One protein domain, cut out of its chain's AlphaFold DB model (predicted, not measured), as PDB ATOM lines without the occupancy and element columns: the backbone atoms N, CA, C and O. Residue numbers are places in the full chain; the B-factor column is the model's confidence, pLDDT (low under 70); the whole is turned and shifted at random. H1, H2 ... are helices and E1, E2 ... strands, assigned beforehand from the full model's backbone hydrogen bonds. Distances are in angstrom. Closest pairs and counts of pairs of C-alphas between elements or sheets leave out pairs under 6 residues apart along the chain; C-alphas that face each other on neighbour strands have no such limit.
ATOM      1  N   GLN A   7     229.696 192.401 166.198       95.06
ATOM      2  CA  GLN A   7     229.452 193.418 167.207       95.06
ATOM      3  C   GLN A   7     228.205 193.089 168.017       95.06
ATOM      4  O   GLN A   7     227.209 192.602 167.483       95.06
ATOM      5  N   LEU A   8     228.249 193.405 169.308       95.06
ATOM      6  CA  LEU A   8     227.054 193.419 170.135       95.06
ATOM      7  C   LEU A   8     226.163 194.610 169.768       95.06
ATOM      8  O   LEU A   8     226.611 195.758 169.816       95.06
ATOM      9  N   SER A   9     224.887 194.354 169.519       93.19
ATOM     10  CA  SER A   9     223.833 195.367 169.483       93.19
ATOM     11  C   SER A   9     222.727 195.011 170.480       93.19
ATOM     12  O   SER A   9     222.688 193.893 170.996       93.19
ATOM     13  N   THR A  10     221.895 196.000 170.833       91.94
ATOM     14  CA  THR A  10     220.767 195.853 171.781       91.94
ATOM     15  C   THR A  10     221.134 195.151 173.101       91.94
ATOM     16  O   THR A  10     220.364 194.359 173.639       91.94
ATOM     17  N   VAL A  11     222.325 195.437 173.647       94.88
ATOM     18  CA  VAL A  11     222.831 194.751 174.844       94.88
ATOM     19  C   VAL A  11     221.960 195.033 176.064       94.88
ATOM     20  O   VAL A  11     221.837 196.170 176.521       94.88
ATOM     21  N   TRP A  12     221.462 193.959 176.659       95.00
ATOM     22  CA  TRP A  12     220.822 193.920 177.959       95.00
ATOM     23  C   TRP A  12     221.696 193.149 178.952       95.00
ATOM     24  O   TRP A  12     222.111 192.018 178.710       95.00
ATOM     25  N   ASN A  13     221.974 193.759 180.102       94.62
ATOM     26  CA  ASN A  13     222.720 193.135 181.196       94.62
ATOM     27  C   ASN A  13     222.133 193.570 182.549       94.62
ATOM     28  O   ASN A  13     222.806 194.198 183.371       94.62
ATOM     29  N   GLY A  14     220.844 193.280 182.765       92.44
ATOM     30  CA  GLY A  14     220.111 193.706 183.966       92.44
ATOM     31  C   GLY A  14     220.680 193.134 185.269       92.44
ATOM     32  O   GLY A  14     220.667 193.802 186.302       92.44
ATOM     33  N   TYR A  15     221.274 191.940 185.206       90.06
ATOM     34  CA  TYR A  15     221.906 191.277 186.350       90.06
ATOM     35  C   TYR A  15     223.346 191.731 186.622       90.06
ATOM     36  O   TYR A  15     223.992 191.195 187.521       90.06
ATOM     37  N   LYS A  16     223.863 192.715 185.871       91.50
ATOM     38  CA  LYS A  16     225.234 193.240 186.012       91.50
ATOM     39  C   LYS A  16     226.298 192.136 185.947       91.50
ATOM     40  O   LYS A  16     227.308 192.193 186.653       91.50
ATOM     41  N   TYR A  17     226.069 191.131 185.102       93.62
ATOM     42  CA  TYR A  17     226.988 190.022 184.902       93.62
ATOM     43  C   TYR A  17     228.345 190.545 184.422       93.62
ATOM     44  O   TYR A  17     228.420 191.467 183.602       93.62
ATOM     45  N   LYS A  18     229.419 189.948 184.942       94.50
ATOM     46  CA  LYS A  18     230.797 190.250 184.558       94.50
ATOM     47  C   LYS A  18     231.442 188.979 184.040       94.50
ATOM     48  O   LYS A  18     231.415 187.954 184.711       94.50
ATOM     49  N   GLU A  19     232.050 189.076 182.869       93.06
ATOM     50  CA  GLU A  19     232.855 188.009 182.289       93.06
ATOM     51  C   GLU A  19     234.264 188.546 182.071       93.06
ATOM     52  O   GLU A  19     234.447 189.625 181.500       93.06
ATOM     53  N   PHE A  20     235.263 187.814 182.553       92.25
ATOM     54  CA  PHE A  20     236.638 188.271 182.446       92.25
ATOM     55  C   PHE A  20     237.050 188.353 180.970       92.25
ATOM     56  O   PHE A  20     236.878 187.412 180.198       92.25
ATOM     57  N   GLY A  21     237.590 189.502 180.562       90.31
ATOM     58  CA  GLY A  21     238.047 189.716 179.189       90.31
ATOM     59  C   GLY A  21     236.948 190.015 178.159       90.31
ATOM     60  O   GLY A  21     237.285 190.112 176.970       90.31
ATOM     61  N   LEU A  22     235.689 190.205 178.590       95.25
ATOM     62  CA  LEU A  22     234.587 190.708 177.760       95.25
ATOM     63  C   LEU A  22     234.074 192.071 178.255       95.25
ATOM     64  O   LEU A  22     233.867 192.296 179.445       95.25
ATOM     65  N   GLN A  23     233.814 192.973 177.312       95.31
ATOM     66  CA  GLN A  23     233.087 194.228 177.511       95.31
ATOM     67  C   GLN A  23     231.645 194.090 176.994       95.31
ATOM     68  O   GLN A  23     231.386 194.158 175.792       95.31
ATOM     69  N   LEU A  24     230.689 193.893 177.896       95.06
ATOM     70  CA  LEU A  24     229.284 193.662 177.545       95.06
ATOM     71  C   LEU A  24     228.565 195.003 177.311       95.06
ATOM     72  O   LEU A  24     227.852 195.492 178.184       95.06
ATOM     73  N   LYS A  25     228.823 195.629 176.155       94.75
ATOM     74  CA  LYS A  25     228.256 196.922 175.734       94.75
ATOM     75  C   LYS A  25     228.032 196.968 174.220       94.75
ATOM     76  O   LYS A  25     228.725 196.266 173.484       94.75
ATOM     77  N   ASN A  26     227.117 197.826 173.768       95.44
ATOM     78  CA  ASN A  26     226.869 198.047 172.338       95.44
ATOM     79  C   ASN A  26     228.161 198.438 171.596       95.44
ATOM     80  O   ASN A  26     228.977 199.202 172.119       95.44
ATOM     81  N   GLY A  27     228.342 197.891 170.394       94.19
ATOM     82  CA  GLY A  27     229.500 198.109 169.524       94.19
ATOM     83  C   GLY A  27     230.743 197.287 169.881       94.19
ATOM     84  O   GLY A  27     231.722 197.312 169.141       94.19
ATOM     85  N   ALA A  28     230.750 196.538 170.992       95.31
ATOM     86  CA  ALA A  28     231.875 195.660 171.308       95.31
ATOM     87  C   ALA A  28     231.949 194.499 170.301       95.31
ATOM     88  O   ALA A  28     230.988 193.742 170.170       95.31
ATOM     89  N   ALA A  29     233.087 194.357 169.618       94.44
ATOM     90  CA  ALA A  29     233.310 193.347 168.589       94.44
ATOM     91  C   ALA A  29     234.033 192.108 169.134       94.44
ATOM     92  O   ALA A  29     235.002 192.217 169.893       94.44
ATOM     93  N   TYR A  30     233.585 190.924 168.717       94.88
ATOM     94  CA  TYR A  30     234.137 189.643 169.146       94.88
ATOM     95  C   TYR A  30     234.310 188.664 167.994       94.88
ATOM     96  O   TYR A  30     233.520 188.619 167.054       94.88
ATOM     97  N   SER A  31     235.322 187.812 168.129       93.06
ATOM     98  CA  SER A  31     235.606 186.695 167.234       93.06
ATOM     99  C   SER A  31     236.084 185.477 168.032       93.06
ATOM    100  O   SER A  31     236.330 185.566 169.244       93.06
ATOM    101  N   GLY A  32     236.161 184.319 167.371       92.62
ATOM    102  CA  GLY A  32     236.671 183.074 167.954       92.62
ATOM    103  C   GLY A  32     236.005 182.687 169.281       92.62
ATOM    104  O   GLY A  32     234.785 182.771 169.442       92.62
ATOM    105  N   GLU A  33     236.817 182.287 170.263       94.62
ATOM    106  CA  GLU A  33     236.333 181.822 171.570       94.62
ATOM    107  C   GLU A  33     235.590 182.904 172.370       94.62
ATOM    108  O   GLU A  33     234.677 182.582 173.130       94.62
ATOM    109  N   LYS A  34     235.907 184.192 172.175       95.69
ATOM    110  CA  LYS A  34     235.171 185.275 172.848       95.69
ATOM    111  C   LYS A  34     233.755 185.415 172.301       95.69
ATOM    112  O   LYS A  34     232.819 185.553 173.083       95.69
ATOM    113  N   LEU A  35     233.590 185.320 170.981       95.38
ATOM    114  CA  LEU A  35     232.270 185.335 170.350       95.38
ATOM    115  C   LEU A  35     231.440 184.129 170.795       95.38
ATOM    116  O   LEU A  35     230.296 184.276 171.221       95.38
ATOM    117  N   LYS A  36     232.047 182.940 170.791       94.94
ATOM    118  CA  LYS A  36     231.427 181.726 171.334       94.94
ATOM    119  C   LYS A  36     231.010 181.905 172.795       94.94
ATOM    120  O   LYS A  36     229.922 181.473 173.174       94.94
ATOM    121  N   ARG A  37     231.832 182.564 173.619       96.31
ATOM    122  CA  ARG A  37     231.487 182.844 175.018       96.31
ATOM    123  C   ARG A  37     230.305 183.802 175.144       96.31
ATOM    124  O   ARG A  37     229.429 183.536 175.959       96.31
ATOM    125  N   VAL A  38     230.245 184.858 174.336       96.00
ATOM    126  CA  VAL A  38     229.084 185.761 174.269       96.00
ATOM    127  C   VAL A  38     227.814 184.978 173.937       96.00
ATOM    128  O   VAL A  38     226.865 185.025 174.712       96.00
ATOM    129  N   ILE A  39     227.831 184.188 172.860       95.00
ATOM    130  CA  ILE A  39     226.702 183.344 172.428       95.00
ATOM    131  C   ILE A  39     226.211 182.456 173.579       95.00
ATOM    132  O   ILE A  39     225.019 182.384 173.862       95.00
ATOM    133  N   GLN A  40     227.136 181.811 174.290       93.94
ATOM    134  CA  GLN A  40     226.811 180.973 175.440       93.94
ATOM    135  C   GLN A  40     226.191 181.739 176.617       93.94
ATOM    136  O   GLN A  40     225.398 181.159 177.358       93.94
ATOM    137  N   LEU A  41     226.601 182.985 176.862       94.62
ATOM    138  CA  LEU A  41     226.021 183.814 177.920       94.62
ATOM    139  C   LEU A  41     224.604 184.252 177.548       94.62
ATOM    140  O   LEU A  41     223.730 184.215 178.414       94.62
ATOM    141  N   THR A  42     224.381 184.593 176.277       94.62
ATOM    142  CA  THR A  42     223.064 184.965 175.751       94.62
ATOM    143  C   THR A  42     222.088 183.796 175.817       94.62
ATOM    144  O   THR A  42     221.024 183.920 176.409       94.62
ATOM    145  N   LEU A  43     222.490 182.614 175.338       92.75
ATOM    146  CA  LEU A  43     221.666 181.400 175.401       92.75
ATOM    147  C   LEU A  43     221.353 180.943 176.837       92.75
ATOM    148  O   LEU A  43     220.402 180.210 177.047       92.75
ATOM    149  N   ARG A  44     222.147 181.345 177.837       91.88
ATOM    150  CA  ARG A  44     221.901 181.050 179.265       91.88
ATOM    151  C   ARG A  44     221.209 182.195 180.007       91.88
ATOM    152  O   ARG A  44     221.249 182.213 181.240       91.88
ATOM    153  N   GLU A  45     220.685 183.174 179.271       91.38
ATOM    154  CA  GLU A  45     219.967 184.339 179.796       91.38
ATOM    155  C   GLU A  45     220.776 185.150 180.825       91.38
ATOM    156  O   GLU A  45     220.235 185.829 181.698       91.38
ATOM    157  N   LYS A  46     222.114 185.088 180.756       94.00
ATOM    158  CA  LYS A  46     222.982 185.921 181.607       94.00
ATOM    159  C   LYS A  46     223.044 187.353 181.098       94.00
ATOM    160  O   LYS A  46     223.189 188.277 181.896       94.00
ATOM    161  N   ILE A  47     222.923 187.504 179.784       95.12
ATOM    162  CA  ILE A  47     222.786 188.761 179.054       95.12
ATOM    163  C   ILE A  47     221.797 188.567 177.904       95.12
ATOM    164  O   ILE A  47     221.515 187.438 177.517       95.12
ATOM    165  N   GLY A  48     221.314 189.666 177.340       94.69
ATOM    166  CA  GLY A  48     220.622 189.706 176.055       94.69
ATOM    167  C   GLY A  48     221.420 190.563 175.080       94.69
ATOM    168  O   GLY A  48     222.050 191.535 175.493       94.69
ATOM    169  N   CYS A  49     221.440 190.203 173.804       94.56
ATOM    170  CA  CYS A  49     222.006 191.025 172.736       94.56
ATOM    171  C   CYS A  49     221.583 190.475 171.375       94.56
ATOM    172  O   CYS A  49     221.317 189.279 171.246       94.56
ATOM    173  N   HIS A  50     221.639 191.310 170.349       93.88
ATOM    174  CA  HIS A  50     221.810 190.862 168.973       93.88
ATOM    175  C   HIS A  50     223.302 190.870 168.611       93.88
ATOM    176  O   HIS A  50     224.100 191.606 169.199       93.88
ATOM    177  N   LEU A  51     223.692 190.026 167.655       94.75
ATOM    178  CA  LEU A  51     225.017 190.095 167.044       94.75
ATOM    179  C   LEU A  51     224.864 190.581 165.618       94.75
ATOM    180  O   LEU A  51     224.063 190.033 164.870       94.75
ATOM    181  N   VAL A  52     225.646 191.576 165.232       92.75
ATOM    182  CA  VAL A  52     225.598 192.141 163.885       92.75
ATOM    183  C   VAL A  52     227.004 192.309 163.340       92.75
ATOM    184  O   VAL A  52     227.944 192.615 164.069       92.75
ATOM    185  N   SER A  53     227.168 192.087 162.048       89.69
ATOM    186  CA  SER A  53     228.322 192.598 161.315       89.69
ATOM    187  C   SER A  53     228.006 194.007 160.824       89.69
ATOM    188  O   SER A  53     226.839 194.318 160.600       89.69
ATOM    189  N   GLU A  54     229.025 194.802 160.525       79.19
ATOM    190  CA  GLU A  54     228.824 196.122 159.914       79.19
ATOM    191  C   GLU A  54     228.164 196.064 158.528       79.19
ATOM    192  O   GLU A  54     227.565 197.043 158.099       79.19
ATOM    193  N   SER A  55     228.280 194.942 157.809       75.62
ATOM    194  CA  SER A  55     227.967 194.903 156.379       75.62
ATOM    195  C   SER A  55     226.692 194.151 156.011       75.62
ATOM    196  O   SER A  55     226.002 194.584 155.095       75.62
ATOM    197  N   SER A  56     226.400 192.996 156.621       81.44
ATOM    198  CA  SER A  56     225.372 192.118 156.027       81.44
ATOM    199  C   SER A  56     224.878 190.935 156.849       81.44
ATOM    200  O   SER A  56     223.929 190.297 156.421       81.44
ATOM    201  N   MET A  57     225.511 190.571 157.960       87.56
ATOM    202  CA  MET A  57     225.162 189.395 158.757       87.56
ATOM    203  C   MET A  57     224.596 189.791 160.115       87.56
ATOM    204  O   MET A  57     225.064 190.744 160.741       87.56
ATOM    205  N   PHE A  58     223.639 189.005 160.595       89.44
ATOM    206  CA  PHE A  58     223.059 189.162 161.916       89.44
ATOM    207  C   PHE A  58     222.773 187.812 162.576       89.44
ATOM    208  O   PHE A  58     222.592 186.789 161.910       89.44
ATOM    209  N   VAL A  59     222.721 187.827 163.907       91.69
ATOM    210  CA  VAL A  59     222.273 186.716 164.742       91.69
ATOM    211  C   VAL A  59     221.279 187.239 165.773       91.69
ATOM    212  O   VAL A  59     221.634 188.067 166.620       91.69
ATOM    213  N   HIS A  60     220.054 186.721 165.719       90.62
ATOM    214  CA  HIS A  60     219.033 186.926 166.745       90.62
ATOM    215  C   HIS A  60     218.898 185.676 167.603       90.62
ATOM    216  O   HIS A  60     219.021 184.549 167.121       90.62
ATOM    217  N   PHE A  61     218.619 185.891 168.880       90.62
ATOM    218  CA  PHE A  61     218.398 184.833 169.852       90.62
ATOM    219  C   PHE A  61     216.917 184.832 170.199       90.62
ATOM    220  O   PHE A  61     216.400 185.827 170.707       90.62
ATOM    221  N   GLY A  62     216.238 183.741 169.858       83.75
ATOM    222  CA  GLY A  62     214.864 183.507 170.270       83.75
ATOM    223  C   GLY A  62     214.793 182.939 171.683       83.75
ATOM    224  O   GLY A  62     215.808 182.656 172.321       83.75
ATOM    225  N   TYR A  63     213.565 182.722 172.145       77.06
ATOM    226  CA  TYR A  63     213.305 181.884 173.312       77.06
ATOM    227  C   TYR A  63     213.679 180.419 173.022       77.06
ATOM    228  O   TYR A  63     213.945 180.061 171.875       77.06
ATOM    229  N   ASP A  64     213.740 179.582 174.059       76.81
ATOM    230  CA  ASP A  64     213.983 178.134 173.948       76.81
ATOM    231  C   ASP A  64     215.256 177.745 173.174       76.81
ATOM    232  O   ASP A  64     215.297 176.753 172.451       76.81
ATOM    233  N   TYR A  65     216.331 178.520 173.352       76.12
ATOM    234  CA  TYR A  65     217.652 178.283 172.753       76.12
ATOM    235  C   TYR A  65     217.702 178.351 171.217       76.12
ATOM    236  O   TYR A  65     218.696 177.930 170.617       76.12
ATOM    237  N   TYR A  66     216.680 178.919 170.570       82.19
ATOM    238  CA  TYR A  66     216.702 179.150 169.129       82.19
ATOM    239  C   TYR A  66     217.659 180.284 168.751       82.19
ATOM    240  O   TYR A  66     217.750 181.319 169.415       82.19
ATOM    241  N   MET A  67     218.356 180.098 167.631       85.81
ATOM    242  CA  MET A  67     219.250 181.087 167.042       85.81
ATOM    243  C   MET A  67     218.900 181.270 165.570       85.81
ATOM    244  O   MET A  67     218.898 180.305 164.809       85.81
ATOM    245  N   TYR A  68     218.657 182.512 165.169       86.25
ATOM    246  CA  TYR A  68     218.379 182.888 163.790       86.25
ATOM    247  C   TYR A  68     219.611 183.571 163.223       86.25
ATOM    248  O   TYR A  68     219.994 184.641 163.693       86.25
ATOM    249  N   ILE A  69     220.234 182.946 162.230       86.62
ATOM    250  CA  ILE A  69     221.412 183.476 161.547       86.62
ATOM    251  C   ILE A  69     220.970 183.898 160.154       86.62
ATOM    252  O   ILE A  69     220.498 183.066 159.383       86.62
ATOM    253  N   GLY A  70     221.127 185.178 159.834       83.50
ATOM    254  CA  GLY A  70     220.734 185.717 158.539       83.50
ATOM    255  C   GLY A  70     221.832 186.546 157.898       83.50
ATOM    256  O   GLY A  70     222.750 187.033 158.565       83.50
ATOM    257  N   THR A  71     221.736 186.690 156.580       83.25
ATOM    258  CA  THR A  71     222.599 187.577 155.809       83.25
ATOM    259  C   THR A  71     221.856 188.194 154.629       83.25
ATOM    260  O   THR A  71     220.944 187.580 154.086       83.25
ATOM    261  N   THR A  72     222.240 189.409 154.241       81.88
ATOM    262  CA  THR A  72     221.727 190.099 153.047       81.88
ATOM    263  C   THR A  72     222.429 189.669 151.754       81.88
ATOM    264  O   THR A  72     222.038 190.112 150.679       81.88
ATOM    265  N   ASN A  73     223.457 188.815 151.836       82.62
ATOM    266  CA  ASN A  73     224.153 188.283 150.666       82.62
ATOM    267  C   ASN A  73     223.652 186.885 150.303       82.62
ATOM    268  O   ASN A  73     223.430 186.053 151.183       82.62
ATOM    269  N   ASP A  74     223.648 186.564 149.013       82.50
ATOM    270  CA  ASP A  74     223.409 185.194 148.564       82.50
ATOM    271  C   ASP A  74     224.556 184.268 148.995       82.50
ATOM    272  O   ASP A  74     225.680 184.331 148.494       82.50
ATOM    273  N   CYS A  75     224.262 183.387 149.954       82.25
ATOM    274  CA  CYS A  75     225.221 182.465 150.563       82.25
ATOM    275  C   CYS A  75     224.853 180.995 150.308       82.25
ATOM    276  O   CYS A  75     224.868 180.181 151.232       82.25
ATOM    277  N   ILE A  76     224.534 180.642 149.056       85.81
ATOM    278  CA  ILE A  76     224.035 179.305 148.667       85.81
ATOM    279  C   ILE A  76     224.936 178.179 149.200       85.81
ATOM    280  O   ILE A  76     224.454 177.251 149.845       85.81
ATOM    281  N   SER A  77     226.254 178.299 149.033       87.31
ATOM    282  CA  SER A  77     227.211 177.284 149.498       87.31
ATOM    283  C   SER A  77     227.232 177.116 151.023       87.31
ATOM    284  O   SER A  77     227.445 176.014 151.532       87.31
ATOM    285  N   ALA A  78     226.989 178.192 151.779       85.44
ATOM    286  CA  ALA A  78     226.876 178.121 153.231       85.44
ATOM    287  C   ALA A  78     225.578 177.416 153.642       85.44
ATOM    288  O   ALA A  78     225.610 176.564 154.528       85.44
ATOM    289  N   VAL A  79     224.466 177.716 152.964       86.19
ATOM    290  CA  VAL A  79     223.169 177.058 153.185       86.19
ATOM    291  C   VAL A  79     223.262 175.560 152.890       86.19
ATOM    292  O   VAL A  79     222.854 174.743 153.712       86.19
ATOM    293  N   GLU A  80     223.870 175.174 151.768       89.69
ATOM    294  CA  GLU A  80     224.115 173.767 151.432       89.69
ATOM    295  C   GLU A  80     224.973 173.072 152.491       89.69
ATOM    296  O   GLU A  80     224.659 171.964 152.925       89.69
ATOM    297  N   ARG A  81     226.025 173.736 152.984       90.06
ATOM    298  CA  ARG A  81     226.863 173.195 154.059       90.06
ATOM    299  C   ARG A  81     226.086 173.020 155.363       90.06
ATOM    300  O   ARG A  81     226.294 172.022 156.046       90.06
ATOM    301  N   VAL A  82     225.210 173.955 155.724       88.38
ATOM    302  CA  VAL A  82     224.324 173.847 156.899       88.38
ATOM    303  C   VAL A  82     223.415 172.622 156.759       88.38
ATOM    304  O   VAL A  82     223.426 171.765 157.644       88.38
ATOM    305  N   ARG A  83     222.738 172.475 155.610       88.06
ATOM    306  CA  ARG A  83     221.873 171.321 155.302       88.06
ATOM    307  C   ARG A  83     222.629 169.994 155.370       88.06
ATOM    308  O   ARG A  83     222.166 169.053 156.009       88.06
ATOM    309  N   ASN A  84     223.830 169.935 154.797       92.69
ATOM    310  CA  ASN A  84     224.672 168.733 154.806       92.69
ATOM    311  C   ASN A  84     225.155 168.335 156.211       92.69
ATOM    312  O   ASN A  84     225.491 167.175 156.432       92.69
ATOM    313  N   ASN A  85     225.176 169.267 157.170       90.38
ATOM    314  CA  ASN A  85     225.478 168.980 158.575       90.38
ATOM    315  C   ASN A  85     224.227 168.613 159.398       90.38
ATOM    316  O   ASN A  85     224.294 168.573 160.624       90.38
ATOM    317  N   GLY A  86     223.084 168.362 158.746       88.06
ATOM    318  CA  GLY A  86     221.831 167.993 159.406       88.06
ATOM    319  C   GLY A  86     221.114 169.161 160.084       88.06
ATOM    320  O   GLY A  86     220.168 168.940 160.837       88.06
TER     321      GLY A  86
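AT A GLANCE: This is residues 7 to 86 of the 100 residues of an uncharacterized protein of Pseudomonas sp. LTJR-52 (UniProt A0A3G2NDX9). Picture a single antiparallel sheet of four strands with one helix, H1, lying over one of its faces, while a second helix, H2, sticks out beyond the edge strand E4 at the far end. From the opposite edge, E1, a long looping stretch, residues 13 to 31, leads back to H1. The printed part has 80 residues, with two named helices and four named strands in the order E1, H1, E2, E3, E4, H2; across the sheet the order is E1, E2, E3, E4, and the class is mixed, helices and strands. The whole is only just compact, close to loose, with a radius of gyration of the C-alphas of 13.5 A and spans of 40 by 27 by 20 A.

IN THESE COORDINATES: Find C-alpha 7 at (229.452, 193.418, 167.207); from there strand E1, residues 7 to 12, runs 13.8 A. After residues 13 to 31, look for C-alpha 32 at (236.671, 183.074, 167.954), where helix H1, residues 32 to 43, begins its 16.8 A. Strands E2, residues 48 to 52, E3, residues 57 to 61, and E4, residues 67 to 71, measure 13.4, 13.8 and 13.4 A. Helix H2, residues 76 to 84, runs 12.2 A and ends at C-alpha 84, at (224.672, 168.733, 154.806).

HOW THE PARTS SIT: Begin at edge strand E1, antiparallel to E2 at 159 degrees, and find N 9 and O 50 within hydrogen-bond range at 2.9 A. E2 and E3 form a hairpin at 164 degrees, with N 59 and O 51 at 2.8 A. E3 and edge strand E4 form another hairpin, also at 164 degrees, with N 68 and O 60 at 2.8 A. E2, E3 and E4 make a meander, each strand the antiparallel neighbour of the one before. H1 is on the sheet, with a height over the sheet of 9.8 A; H1 and the sheet E1, E2, E3, E4 form two layers, a helix on one face of a sheet. It lies over E2, with 8 of its 12 C-alphas falling there, and runs along the strands, at 21 degrees to E2 on the local plane. The closest C-alphas of H1 and E2 are those of Thr 42 and Gly 48, 5.3 A apart. H2 is not on the sheet, and H1 and H2 are apart. In H1 and H2 every O i to N i+4 pair is within hydrogen-bond range.

THE WHOLE: The two C-alphas farthest apart, those of Lys 16 and Ser 77, are 39.9 A from each other. Residues 74 to 86, of which 76 to 84 belong to H2, stand free; the body without them spans 35 by 25 by 20 A. The link from E1 to H1 is long, with 19 residues, and the other links are tight. The printed part has no cut, its mean pLDDT is 90.3, and no printed residue is under 70.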